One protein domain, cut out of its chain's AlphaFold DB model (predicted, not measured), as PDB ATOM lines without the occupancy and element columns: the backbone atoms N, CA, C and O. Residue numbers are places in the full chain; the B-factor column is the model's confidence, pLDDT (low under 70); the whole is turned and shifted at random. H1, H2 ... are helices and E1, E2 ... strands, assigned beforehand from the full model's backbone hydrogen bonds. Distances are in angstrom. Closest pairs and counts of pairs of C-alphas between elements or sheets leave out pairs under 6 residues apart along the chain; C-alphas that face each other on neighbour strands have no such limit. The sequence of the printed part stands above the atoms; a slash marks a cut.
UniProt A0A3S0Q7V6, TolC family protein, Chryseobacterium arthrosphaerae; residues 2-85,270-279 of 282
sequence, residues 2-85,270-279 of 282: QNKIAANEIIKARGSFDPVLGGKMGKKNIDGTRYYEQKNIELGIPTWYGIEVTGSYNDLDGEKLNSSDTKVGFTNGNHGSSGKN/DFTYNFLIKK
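This is residues 2 to 85 and 270 to 279 of the 282 residues of the protein "TolC family protein" of Chryseobacterium arthrosphaerae (UniProt A0A3S0Q7V6). One twisted, curling sheet of five long strands, side by side in the order E1 E2 E3 E4 E5, makes the body, with both of its faces bare of any named helix. The single helix H1 sticks out beyond the sheet as a free arm before E1, and this arm adds to the longest axis. The printed part has 94 residues, with one named helix followed by five named strands along the chain, and the sheet is antiparallel throughout; the class is mostly strand. The whole is only just loose, close to extended, with a radius of gyration of the C-alphas of 18.4 A, and it spans 59 by 28 by 25 A.

The sheet has E3, residues 51 to 61, as an inner strand, antiparallel to E2, residues 33 to 46, at 160 degrees; N 43 and O 55 are 2.7 A apart, within hydrogen-bond range. On the other side of E3 is E4, residues 72 to 83, antiparallel at 148 degrees, with N 52 and O 79 at 2.7 A. E1, residues 20 to 30, is an edge strand, antiparallel to E2 at 168 degrees, with N 22 and O 42 at 2.8 A; the C-alphas of Lys 27 and Glu 37, which face each other, are 4.4 A apart. The other edge strand is E5, residues 270 to 278, antiparallel to E4 at 165 degrees, with N 271 and O 80 at 2.8 A. E1, E2, E3 and E4 form a meander, each strand the antiparallel neighbour of the one before, and each successive pair is a hairpin. From edge to edge the strands' lines turn by 73 degrees. H1, residues 2 to 15, is not on the sheet, stands free, and is apart from E2, E3, E4 and E5. Its O i to N i+4 pairs are each within hydrogen-bond range.

E2 is the longest strand by residues, with 14, and measures 39.4 A from first to last C-alpha. E4 measures 34.3 A, E1 33.3 A, E3 31.4 A and E5 24.9 A. H1 measures 19.9 A and begins at C-alpha 2, (-1.828, 48.297, 2.996). E1 begins at C-alpha 20, (-16.504, 24.508, 10.281), and E5 ends at C-alpha 278, (-29.081, 6.189, 18.832).

The two C-alphas farthest apart are those of Asn 3 and Asp 31, at 59.9 A. Without H1 the body spans 48 by 24 by 23 A. Residues 86 to 269 are not printed, and C-alphas 85 and 270 are 10.1 A apart across this cut, which lies in the link from E4 to E5. The links H1 to E1, E1 to E2 and E2 to E3 are tight, and E3 to E4 is short. Mean pLDDT of the printed part is 83.4, with residues 80 to 84 and 278 to 279 under 70.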
ATOM      1  N   GLN A   2      -1.871  48.812   1.618       84.50
ATOM      2  CA  GLN A   2      -1.828  48.297   2.996       84.50
ATOM      3  C   GLN A   2      -3.181  48.327   3.729       84.50
ATOM      4  O   GLN A   2      -3.582  47.294   4.248       84.50
ATOM      5  N   ASN A   3      -3.955  49.418   3.672       92.00
ATOM      6  CA  ASN A   3      -5.268  49.461   4.344       92.00
ATOM      7  C   ASN A   3      -6.259  48.415   3.810       92.00
ATOM      8  O   ASN A   3      -7.032  47.847   4.573       92.00
ATOM      9  N   LYS A   4      -6.217  48.111   2.502       91.25
ATOM     10  CA  LYS A   4      -7.046  47.042   1.913       91.25
ATOM     11  C   LYS A   4      -6.622  45.668   2.435       91.25
ATOM     12  O   LYS A   4      -7.474  44.840   2.730       91.25
ATOM     13  N   ILE A   5      -5.314  45.441   2.574       92.62
ATOM     14  CA  ILE A   5      -4.772  44.217   3.176       92.62
ATOM     15  C   ILE A   5      -5.223  44.114   4.640       92.62
ATOM     16  O   ILE A   5      -5.754  43.081   5.031       92.62
ATOM     17  N   ALA A   6      -5.104  45.191   5.420       92.75
ATOM     18  CA  ALA A   6      -5.522  45.213   6.820       92.75
ATOM     19  C   ALA A   6      -7.034  44.967   6.992       92.75
ATOM     20  O   ALA A   6      -7.441  44.179   7.845       92.75
ATOM     21  N   ALA A   7      -7.872  45.561   6.137       92.75
ATOM     22  CA  ALA A   7      -9.310  45.296   6.121       92.75
ATOM     23  C   ALA A   7      -9.627  43.824   5.787       92.75
ATOM     24  O   ALA A   7     -10.486  43.212   6.424       92.75
ATOM     25  N   ASN A   8      -8.903  43.226   4.836       93.81
ATOM     26  CA  ASN A   8      -9.050  41.809   4.503       93.81
ATOM     27  C   ASN A   8      -8.582  40.888   5.639       93.81
ATOM     28  O   ASN A   8      -9.209  39.856   5.873       93.81
ATOM     29  N   GLU A   9      -7.537  41.259   6.384       93.69
ATOM     30  CA  GLU A   9      -7.112  40.507   7.570       93.69
ATOM     31  C   GLU A   9      -8.194  40.506   8.659       93.69
ATOM     32  O   GLU A   9      -8.365  39.495   9.334       93.69
ATOM     33  N   ILE A  10      -9.019  41.556   8.781       94.19
ATOM     34  CA  ILE A  10     -10.197  41.521   9.669       94.19
ATOM     35  C   ILE A  10     -11.222  40.497   9.183       94.19
ATOM     36  O   ILE A  10     -11.767  39.757   9.998       94.19
ATOM     37  N   ILE A  11     -11.505  40.446   7.878       93.06
ATOM     38  CA  ILE A  11     -12.449  39.472   7.306       93.06
ATOM     39  C   ILE A  11     -11.940  38.048   7.554       93.06
ATOM     40  O   ILE A  11     -12.673  37.206   8.067       93.06
ATOM     41  N   LYS A  12     -10.660  37.799   7.280       93.31
ATOM     42  CA  LYS A  12      -9.995  36.518   7.539       93.31
ATOM     43  C   LYS A  12     -10.003  36.147   9.025       93.31
ATOM     44  O   LYS A  12     -10.285  35.002   9.367       93.31
ATOM     45  N   ALA A  13      -9.758  37.109   9.915       92.56
ATOM     46  CA  ALA A  13      -9.832  36.898  11.358       92.56
ATOM     47  C   ALA A  13     -11.261  36.581  11.824       92.56
ATOM     48  O   ALA A  13     -11.451  35.703  12.664       92.56
ATOM     49  N   ARG A  14     -12.279  37.245  11.254       91.88
ATOM     50  CA  ARG A  14     -13.695  36.931  11.507       91.88
ATOM     51  C   ARG A  14     -14.045  35.510  11.071       91.88
ATOM     52  O   ARG A  14     -14.745  34.841  11.817       91.88
ATOM     53  N   GLY A  15     -13.470  35.025   9.970       89.81
ATOM     54  CA  GLY A  15     -13.658  33.646   9.506       89.81
ATOM     55  C   GLY A  15     -13.214  32.570  10.503       89.81
ATOM     56  O   GLY A  15     -13.680  31.439  10.447       89.81
ATOM     57  N   SER A  16     -12.374  32.909  11.488       87.44
ATOM     58  CA  SER A  16     -12.044  31.984  12.585       87.44
ATOM     59  C   SER A  16     -13.222  31.708  13.533       87.44
ATOM     60  O   SER A  16     -13.121  30.810  14.373       87.44
ATOM     61  N   PHE A  17     -14.304  32.484  13.423       88.69
ATOM     62  CA  PHE A  17     -15.558  32.318  14.156       88.69
ATOM     63  C   PHE A  17     -16.675  31.711  13.290       88.69
ATOM     64  O   PHE A  17     -17.787  31.529  13.782       88.69
ATOM     65  N   ASP A  18     -16.396  31.386  12.024       90.75
ATOM     66  CA  ASP A  18     -17.383  30.768  11.142       90.75
ATOM     67  C   ASP A  18     -17.552  29.272  11.474       90.75
ATOM     68  O   ASP A  18     -16.604  28.624  11.937       90.75
ATOM     69  N   PRO A  19     -18.745  28.689  11.238       90.12
ATOM     70  CA  PRO A  19     -18.952  27.254  11.366       90.12
ATOM     71  C   PRO A  19     -18.011  26.453  10.463       90.12
ATOM     72  O   PRO A  19     -17.887  26.732   9.269       90.12
ATOM     73  N   VAL A  20     -17.401  25.406  11.011       90.06
ATOM     74  CA  VAL A  20     -16.504  24.508  10.281       90.06
ATOM     75  C   VAL A  20     -17.208  23.179  10.051       90.06
ATOM     76  O   VAL A  20     -17.542  22.472  11.000       90.06
ATOM     77  N   LEU A  21     -17.411  22.831   8.780       91.56
ATOM     78  CA  LEU A  21     -17.871  21.508   8.369       91.56
ATOM     79  C   LEU A  21     -16.655  20.626   8.060       91.56
ATOM     80  O   LEU A  21     -15.869  20.921   7.161       91.56
ATOM     81  N   GLY A  22     -16.510  19.540   8.807       90.50
ATOM     82  CA  GLY A  22     -15.470  18.536   8.650       90.50
ATOM     83  C   GLY A  22     -16.043  17.182   8.248       90.50
ATOM     84  O   GLY A  22     -17.165  16.823   8.600       90.50
ATOM     85  N   GLY A  23     -15.246  16.407   7.520       91.19
ATOM     86  CA  GLY A  23     -15.542  15.020   7.188       91.19
ATOM     87  C   GLY A  23     -14.310  14.158   7.422       91.19
ATOM     88  O   GLY A  23     -13.212  14.519   6.999       91.19
ATOM     89  N   LYS A  24     -14.475  13.025   8.102       90.56
ATOM     90  CA  LYS A  24     -13.410  12.052   8.363       90.56
ATOM     91  C   LYS A  24     -13.863  10.685   7.864       90.56
ATOM     92  O   LYS A  24     -14.974  10.250   8.152       90.56
ATOM     93  N   MET A  25     -12.990  10.000   7.132       91.44
ATOM     94  CA  MET A  25     -13.210   8.622   6.699       91.44
ATOM     95  C   MET A  25     -12.011   7.774   7.109       91.44
ATOM     96  O   MET A  25     -10.869   8.146   6.848       91.44
ATOM     97  N   GLY A  26     -12.267   6.647   7.764       91.06
ATOM     98  CA  GLY A  26     -11.235   5.736   8.244       91.06
ATOM     99  C   GLY A  26     -11.593   4.294   7.923       91.06
ATOM    100  O   GLY A  26     -12.749   3.903   8.037       91.06
ATOM    101  N   LYS A  27     -10.603   3.490   7.538       91.44
ATOM    102  CA  LYS A  27     -10.787   2.063   7.256       91.44
ATOM    103  C   LYS A  27      -9.591   1.274   7.763       91.44
ATOM    104  O   LYS A  27      -8.453   1.687   7.545       91.44
ATOM    105  N   LYS A  28      -9.840   0.127   8.393       92.38
ATOM    106  CA  LYS A  28      -8.794  -0.810   8.814       92.38
ATOM    107  C   LYS A  28      -9.114  -2.216   8.332       92.38
ATOM    108  O   LYS A  28     -10.149  -2.780   8.682       92.38
ATOM    109  N   ASN A  29      -8.177  -2.783   7.578       89.06
ATOM    110  CA  ASN A  29      -8.213  -4.157   7.094       89.06
ATOM    111  C   ASN A  29      -6.946  -4.880   7.565       89.06
ATOM    112  O   ASN A  29      -5.856  -4.331   7.412       89.06
ATOM    113  N   ILE A  30      -7.080  -6.088   8.106       91.06
ATOM    114  CA  ILE A  30      -5.948  -6.972   8.430       91.06
ATOM    115  C   ILE A  30      -6.312  -8.366   7.914       91.06
ATOM    116  O   ILE A  30      -7.430  -8.820   8.145       91.06
ATOM    117  N   ASP A  31      -5.402  -9.006   7.177       87.00
ATOM    118  CA  ASP A  31      -5.539 -10.377   6.656       87.00
ATOM    119  C   ASP A  31      -6.875 -10.659   5.943       87.00
ATOM    120  O   ASP A  31      -7.547 -11.658   6.183       87.00
ATOM    121  N   GLY A  32      -7.309  -9.728   5.085       83.00
ATOM    122  CA  GLY A  32      -8.568  -9.837   4.333       83.00
ATOM    123  C   GLY A  32      -9.840  -9.567   5.146       83.00
ATOM    124  O   GLY A  32     -10.907  -9.428   4.557       83.00
ATOM    125  N   THR A  33      -9.736  -9.412   6.468       85.44
ATOM    126  CA  THR A  33     -10.859  -9.096   7.362       85.44
ATOM    127  C   THR A  33     -11.054  -7.581   7.450       85.44
ATOM    128  O   THR A  33     -10.100  -6.841   7.723       85.44
ATOM    129  N   ARG A  34     -12.287  -7.090   7.248       85.06
ATOM    130  CA  ARG A  34     -12.633  -5.664   7.403       85.06
ATOM    131  C   ARG A  34     -12.963  -5.367   8.865       85.06
ATOM    132  O   ARG A  34     -14.092  -5.562   9.311       85.06
ATOM    133  N   TYR A  35     -11.974  -4.880   9.613       88.06
ATOM    134  CA  TYR A  35     -12.119  -4.622  11.050       88.06
ATOM    135  C   TYR A  35     -13.108  -3.490  11.313       88.06
ATOM    136  O   TYR A  35     -14.045  -3.676  12.085       88.06
ATOM    137  N   TYR A  36     -12.909  -2.349  10.650       88.12
ATOM    138  CA  TYR A  36     -13.863  -1.246  10.664       88.12
ATOM    139  C   TYR A  36     -13.770  -0.388   9.401       88.12
ATOM    140  O   TYR A  36     -12.721  -0.278   8.758       88.12
ATOM    141  N   GLU A  37     -14.878   0.270   9.103       89.19
ATOM    142  CA  GLU A  37     -15.025   1.384   8.187       89.19
ATOM    143  C   GLU A  37     -15.882   2.441   8.888       89.19
ATOM    144  O   GLU A  37     -16.984   2.151   9.347       89.19
ATOM    145  N   GLN A  38     -15.350   3.652   9.016       88.75
ATOM    146  CA  GLN A  38     -15.986   4.758   9.715       88.75
ATOM    147  C   GLN A  38     -16.100   5.959   8.784       88.75
ATOM    148  O   GLN A  38     -15.120   6.360   8.151       88.75
ATOM    149  N   LYS A  39     -17.283   6.568   8.764       89.75
ATOM    150  CA  LYS A  39     -17.559   7.867   8.158       89.75
ATOM    151  C   LYS A  39     -18.117   8.785   9.235       89.75
ATOM    152  O   LYS A  39     -19.110   8.473   9.884       89.75
ATOM    153  N   ASN A  40     -17.466   9.920   9.426       87.69
ATOM    154  CA  ASN A  40     -17.878  10.956  10.357       87.69
ATOM    155  C   ASN A  40     -18.043  12.264   9.586       87.69
ATOM    156  O   ASN A  40     -17.151  12.656   8.835       87.69
ATOM    157  N   ILE A  41     -19.176  12.925   9.775       90.38
ATOM    158  CA  ILE A  41     -19.402  14.305   9.349       90.38
ATOM    159  C   ILE A  41     -19.611  15.117  10.622       90.38
ATOM    160  O   ILE A  41     -20.389  14.716  11.482       90.38
ATOM    161  N   GLU A  42     -18.920  16.238  10.757       88.69
ATOM    162  CA  GLU A  42     -18.879  17.051  11.970       88.69
ATOM    163  C   GLU A  42     -19.084  18.523  11.605       88.69
ATOM    164  O   GLU A  42     -18.467  19.025  10.673       88.69
ATOM    165  N   LEU A  43     -19.955  19.217  12.328       89.81
ATOM    166  CA  LEU A  43     -20.168  20.654  12.250       89.81
ATOM    167  C   LEU A  43     -19.789  21.265  13.599       89.81
ATOM    168  O   LEU A  43     -20.465  21.019  14.597       89.81
ATOM    169  N   GLY A  44     -18.725  22.060  13.621       88.62
ATOM    170  CA  GLY A  44     -18.303  22.837  14.786       88.62
ATOM    171  C   GLY A  44     -18.687  24.304  14.626       88.62
ATOM    172  O   GLY A  44     -18.377  24.916  13.609       88.62
ATOM    173  N   ILE A  45     -19.361  24.877  15.618       88.50
ATOM    174  CA  ILE A  45     -19.729  26.293  15.677       88.50
ATOM    175  C   ILE A  45     -18.985  26.923  16.862       88.50
ATOM    176  O   ILE A  45     -19.397  26.742  18.017       88.50
ATOM    177  N   PRO A  46     -17.883  27.651  16.616       85.38
ATOM    178  CA  PRO A  46     -17.170  28.351  17.675       85.38
ATOM    179  C   PRO A  46     -17.984  29.558  18.164       85.38
ATOM    180  O   PRO A  46     -18.543  30.312  17.374       85.38
ATOM    181  N   THR A  47     -18.035  29.779  19.479       83.06
ATOM    182  CA  THR A  47     -18.689  30.961  20.066       83.06
ATOM    183  C   THR A  47     -17.675  31.960  20.616       83.06
ATOM    184  O   THR A  47     -16.529  31.624  20.927       83.06
ATOM    185  N   TRP A  48     -18.123  33.200  20.826       76.94
ATOM    186  CA  TRP A  48     -17.318  34.267  21.430       76.94
ATOM    187  C   TRP A  48     -16.920  34.028  22.887       76.94
ATOM    188  O   TRP A  48     -16.096  34.781  23.389       76.94
ATOM    189  N   TYR A  49     -17.476  33.027  23.574       72.56
ATOM    190  CA  TYR A  49     -17.195  32.757  24.991       72.56
ATOM    191  C   TYR A  49     -16.225  31.588  25.210       72.56
ATOM    192  O   TYR A  49     -16.056  31.140  26.340       72.56
ATOM    193  N   GLY A  50     -15.569  31.094  24.152       72.81
ATOM    194  CA  GLY A  50     -14.630  29.967  24.250       72.81
ATOM    195  C   GLY A  50     -15.315  28.601  24.388       72.81
ATOM    196  O   GLY A  50     -14.652  27.603  24.661       72.81
ATOM    197  N   ILE A  51     -16.636  28.561  24.186       80.38
ATOM    198  CA  ILE A  51     -17.437  27.342  24.059       80.38
ATOM    199  C   ILE A  51     -17.631  27.074  22.565       80.38
ATOM    200  O   ILE A  51     -17.904  27.989  21.790       80.38
ATOM    201  N   GLU A  52     -17.496  25.830  22.151       84.19
ATOM    202  CA  GLU A  52     -17.725  25.355  20.797       84.19
ATOM    203  C   GLU A  52     -18.899  24.377  20.821       84.19
ATOM    204  O   GLU A  52     -18.922  23.421  21.597       84.19
ATOM    205  N   VAL A  53     -19.912  24.650  20.004       85.81
ATOM    206  CA  VAL A  53     -21.061  23.755  19.844       85.81
ATOM    207  C   VAL A  53     -20.753  22.835  18.677       85.81
ATOM    208  O   VAL A  53     -20.486  23.301  17.576       85.81
ATOM    209  N   THR A  54     -20.789  21.533  18.913       86.56
ATOM    210  CA  THR A  54     -20.452  20.513  17.918       86.56
ATOM    211  C   THR A  54     -21.658  19.623  17.654       86.56
ATOM    212  O   THR A  54     -22.339  19.178  18.577       86.56
ATOM    213  N   GLY A  55     -21.943  19.364  16.387       86.62
ATOM    214  CA  GLY A  55     -22.912  18.367  15.949       86.62
ATOM    215  C   GLY A  55     -22.221  17.408  14.998       86.62
ATOM    216  O   GLY A  55     -21.566  17.848  14.061       86.62
ATOM    217  N   SER A  56     -22.329  16.104  15.216       86.81
ATOM    218  CA  SER A  56     -21.679  15.114  14.365       86.81
ATOM    219  C   SER A  56     -22.599  13.946  14.041       86.81
ATOM    220  O   SER A  56     -23.436  13.535  14.844       86.81
ATOM    221  N   TYR A  57     -22.450  13.418  12.837       87.25
ATOM    222  CA  TYR A  57     -23.103  12.211  12.368       87.25
ATOM    223  C   TYR A  57     -22.034  11.157  12.107       87.25
ATOM    224  O   TYR A  57     -21.078  11.401  11.369       87.25
ATOM    225  N   ASN A  58     -22.196   9.992  12.728       87.06
ATOM    226  CA  ASN A  58     -21.267   8.875  12.636       87.06
ATOM    227  C   ASN A  58     -21.957   7.654  12.035       87.06
ATOM    228  O   ASN A  58     -23.030   7.256  12.493       87.06
ATOM    229  N   ASP A  59     -21.294   7.055  11.052       87.44
ATOM    230  CA  ASP A  59     -21.611   5.763  10.457       87.44
ATOM    231  C   ASP A  59     -20.384   4.852  10.604       87.44
ATOM    232  O   ASP A  59     -19.276   5.211  10.198       87.44
ATOM    233  N   LEU A  60     -20.570   3.711  11.257       86.50
ATOM    234  CA  LEU A  60     -19.539   2.756  11.637       86.50
ATOM    235  C   LEU A  60     -20.017   1.342  11.306       86.50
ATOM    236  O   LEU A  60     -21.010   0.851  11.850       86.50
ATOM    237  N   ASP A  61     -19.250   0.664  10.461       85.12
ATOM    238  CA  ASP A  61     -19.513  -0.701  10.019       85.12
ATOM    239  C   ASP A  61     -18.235  -1.552  10.075       85.12
ATOM    240  O   ASP A  61     -17.123  -1.028  10.037       85.12
ATOM    241  N   GLY A  62     -18.360  -2.874  10.197       85.75
ATOM    242  CA  GLY A  62     -17.207  -3.768  10.305       85.75
ATOM    243  C   GLY A  62     -17.507  -5.126  10.932       85.75
ATOM    244  O   GLY A  62     -18.531  -5.335  11.581       85.75
ATOM    245  N   GLU A  63     -16.574  -6.057  10.747       80.56
ATOM    246  CA  GLU A  63     -16.692  -7.449  11.204       80.56
ATOM    247  C   GLU A  63     -16.182  -7.657  12.641       80.56
ATOM    248  O   GLU A  63     -16.446  -8.691  13.256       80.56
ATOM    249  N   LYS A  64     -15.451  -6.681  13.198       83.00
ATOM    250  CA  LYS A  64     -14.847  -6.734  14.542       83.00
ATOM    251  C   LYS A  64     -15.129  -5.458  15.346       83.00
ATOM    252  O   LYS A  64     -14.211  -4.856  15.899       83.00
ATOM    253  N   LEU A  65     -16.397  -5.050  15.404       81.25
ATOM    254  CA  LEU A  65     -16.853  -3.940  16.251       81.25
ATOM    255  C   LEU A  65     -17.088  -4.404  17.697       81.25
ATOM    256  O   LEU A  65     -17.455  -5.559  17.931       81.25
ATOM    257  N   ASN A  66     -16.903  -3.510  18.667       77.81
ATOM    258  CA  ASN A  66     -17.253  -3.782  20.058       77.81
ATOM    259  C   ASN A  66     -18.782  -3.712  20.229       77.81
ATOM    260  O   ASN A  66     -19.458  -2.914  19.582       77.81
ATOM    261  N   SER A  67     -19.360  -4.519  21.122       71.06
ATOM    262  CA  SER A  67     -20.812  -4.530  21.372       71.06
ATOM    263  C   SER A  67     -21.347  -3.208  21.938       71.06
ATOM    264  O   SER A  67     -22.545  -2.946  21.859       71.06
ATOM    265  N   SER A  68     -20.470  -2.374  22.505       71.75
ATOM    266  CA  SER A  68     -20.787  -1.021  22.978       71.75
ATOM    267  C   SER A  68     -20.788   0.046  21.875       71.75
ATOM    268  O   SER A  68     -21.191   1.178  22.143       71.75
ATOM    269  N   ASP A  69     -20.342  -0.274  20.656       75.12
ATOM    270  CA  ASP A  69     -20.190   0.712  19.586       75.12
ATOM    271  C   ASP A  69     -21.540   1.074  18.950       75.12
ATOM    272  O   ASP A  69     -22.409   0.232  18.696       75.12
ATOM    273  N   THR A  70     -21.730   2.363  18.662       73.62
ATOM    274  CA  THR A  70     -22.934   2.846  17.976       73.62
ATOM    275  C   THR A  70     -22.694   2.836  16.470       73.62
ATOM    276  O   THR A  70     -21.973   3.686  15.961       73.62
ATOM    277  N   LYS A  71     -23.315   1.877  15.767       75.25
ATOM    278  CA  LYS A  71     -23.192   1.718  14.306       75.25
ATOM    279  C   LYS A  71     -23.630   2.956  13.521       75.25
ATOM    280  O   LYS A  71     -22.924   3.395  12.634       75.25
ATOM    281  N   VAL A  72     -24.781   3.533  13.857       76.88
ATOM    282  CA  VAL A  72     -25.261   4.788  13.260       76.88
ATOM    283  C   VAL A  72     -25.795   5.673  14.371       76.88
ATOM    284  O   VAL A  72     -26.636   5.240  15.167       76.88
ATOM    285  N   GLY A  73     -25.314   6.910  14.438       77.12
ATOM    286  CA  GLY A  73     -25.692   7.817  15.510       77.12
ATOM    287  C   GLY A  73     -25.478   9.278  15.166       77.12
ATOM    288  O   GLY A  73     -24.548   9.646  14.449       77.12
ATOM    289  N   PHE A  74     -26.351  10.107  15.724       79.25
ATOM    290  CA  PHE A  74     -26.178  11.547  15.748       79.25
ATOM    291  C   PHE A  74     -25.743  11.964  17.150       79.25
ATOM    292  O   PHE A  74     -26.293  11.492  18.150       79.25
ATOM    293  N   THR A  75     -24.736  12.824  17.219       76.50
ATOM    294  CA  THR A  75     -24.165  13.310  18.468       76.50
ATOM    295  C   THR A  75     -24.186  14.825  18.456       76.50
ATOM    296  O   THR A  75     -23.573  15.427  17.582       76.50
ATOM    297  N   ASN A  76     -24.817  15.441  19.443       78.06
ATOM    298  CA  ASN A  76     -24.688  16.876  19.665       78.06
ATOM    299  C   ASN A  76     -23.995  17.097  20.987       78.06
ATOM    300  O   ASN A  76     -24.359  16.473  21.980       78.06
ATOM    301  N   GLY A  77     -23.020  17.986  21.018       77.12
ATOM    302  CA  GLY A  77     -22.253  18.225  22.215       77.12
ATOM    303  C   GLY A  77     -21.709  19.629  22.300       77.12
ATOM    304  O   GLY A  77     -21.515  20.313  21.299       77.12
ATOM    305  N   ASN A  78     -21.444  20.037  23.529       74.25
ATOM    306  CA  ASN A  78     -20.743  21.274  23.807       74.25
ATOM    307  C   ASN A  78     -19.331  20.911  24.253       74.25
ATOM    308  O   ASN A  78     -19.138  20.085  25.152       74.25
ATOM    309  N   HIS A  79     -18.352  21.542  23.623       72.00
ATOM    310  CA  HIS A  79     -16.955  21.472  23.995       72.00
ATOM    311  C   HIS A  79     -16.535  22.838  24.533       72.00
ATOM    312  O   HIS A  79     -16.746  23.857  23.888       72.00
ATOM    313  N   GLY A  80     -15.961  22.892  25.726       63.12
ATOM    314  CA  GLY A  80     -15.465  24.137  26.301       63.12
ATOM    315  C   GLY A  80     -14.167  23.901  27.051       63.12
ATOM    316  O   GLY A  80     -13.996  22.860  27.676       63.12
ATOM    317  N   SER A  81     -13.261  24.875  27.019       63.00
ATOM    318  CA  SER A  81     -12.063  24.868  27.863       63.00
ATOM    319  C   SER A  81     -12.284  25.766  29.076       63.00
ATOM    320  O   SER A  81     -12.679  26.923  28.939       63.00
ATOM    321  N   SER A  82     -12.005  25.251  30.270       61.50
ATOM    322  CA  SER A  82     -11.887  26.036  31.499       61.50
ATOM    323  C   SER A  82     -10.404  26.328  31.779       61.50
ATOM    324  O   SER A  82      -9.534  25.482  31.577       61.50
ATOM    325  N   GLY A  83     -10.083  27.564  32.179       68.25
ATOM    326  CA  GLY A  83      -8.695  28.026  32.317       68.25
ATOM    327  C   GLY A  83      -8.140  28.609  31.013       68.25
ATOM    328  O   GLY A  83      -8.549  29.700  30.608       68.25
ATOM    329  N   LYS A  84      -7.201  27.908  30.361       65.62
ATOM    330  CA  LYS A  84      -6.594  28.335  29.086       65.62
ATOM    331  C   LYS A  84      -7.666  28.590  28.019       65.62
ATOM    332  O   LYS A  84      -8.539  27.751  27.810       65.62
ATOM    333  N   ASN A  85      -7.570  29.722  27.317       72.00
ATOM    334  CA  ASN A  85      -8.489  30.168  26.255       72.00
ATOM    335  C   ASN A  85      -9.920  30.554  26.700       72.00
ATOM    336  O   ASN A  85     -10.761  30.805  25.840       72.00
ATOM    337  N   ASP A 270     -10.191  20.821  29.390       80.88
ATOM    338  CA  ASP A 270     -11.237  20.639  28.386       80.88
ATOM    339  C   ASP A 270     -12.409  19.832  28.962       80.88
ATOM    340  O   ASP A 270     -12.243  18.702  29.423       80.88
ATOM    341  N   PHE A 271     -13.610  20.398  28.900       79.38
ATOM    342  CA  PHE A 271     -14.863  19.724  29.207       79.38
ATOM    343  C   PHE A 271     -15.603  19.436  27.904       79.38
ATOM    344  O   PHE A 271     -15.889  20.341  27.121       79.38
ATOM    345  N   THR A 272     -15.915  18.165  27.668       80.06
ATOM    346  CA  THR A 272     -16.697  17.737  26.506       80.06
ATOM    347  C   THR A 272     -17.919  16.994  26.996       80.06
ATOM    348  O   THR A 272     -17.800  16.032  27.754       80.06
ATOM    349  N   TYR A 273     -19.089  17.426  26.549       81.50
ATOM    350  CA  TYR A 273     -20.339  16.764  26.869       81.50
ATOM    351  C   TYR A 273     -21.104  16.463  25.591       81.50
ATOM    352  O   TYR A 273     -21.468  17.385  24.869       81.50
ATOM    353  N   ASN A 274     -21.337  15.176  25.329       80.81
ATOM    354  CA  ASN A 274     -21.982  14.683  24.118       80.81
ATOM    355  C   ASN A 274     -23.302  13.997  24.469       80.81
ATOM    356  O   ASN A 274     -23.327  13.010  25.204       80.81
ATOM    357  N   PHE A 275     -24.391  14.476  23.882       79.75
ATOM    358  CA  PHE A 275     -25.659  13.769  23.830       79.75
ATOM    359  C   PHE A 275     -25.648  12.800  22.653       79.75
ATOM    360  O   PHE A 275     -25.514  13.210  21.499       79.75
ATOM    361  N   LEU A 276     -25.802  11.510  22.945       77.56
ATOM    362  CA  LEU A 276     -25.882  10.457  21.940       77.56
ATOM    363  C   LEU A 276     -27.348  10.137  21.648       77.56
ATOM    364  O   LEU A 276     -28.079   9.706  22.539       77.56
ATOM    365  N   ILE A 277     -27.763  10.296  20.392       72.88
ATOM    366  CA  ILE A 277     -29.075   9.855  19.920       72.88
ATOM    367  C   ILE A 277     -28.853   8.639  19.022       72.88
ATOM    368  O   ILE A 277     -28.390   8.748  17.883       72.88
ATOM    369  N   LYS A 278     -29.166   7.457  19.560       68.25
ATOM    370  CA  LYS A 278     -29.081   6.189  18.832       68.25
ATOM    371  C   LYS A 278     -30.354   5.981  18.021       68.25
ATOM    372  O   LYS A 278     -31.455   6.027  18.567       68.25
ATOM    373  N   LYS A 279     -30.211   5.687  16.728       58.88
ATOM    374  CA  LYS A 279     -31.330   5.178  15.932       58.88
ATOM    375  C   LYS A 279     -31.508   3.699  16.286       58.88
ATOM    376  O   LYS A 279     -30.606   2.898  16.060       58.88
TER     377      LYS A 279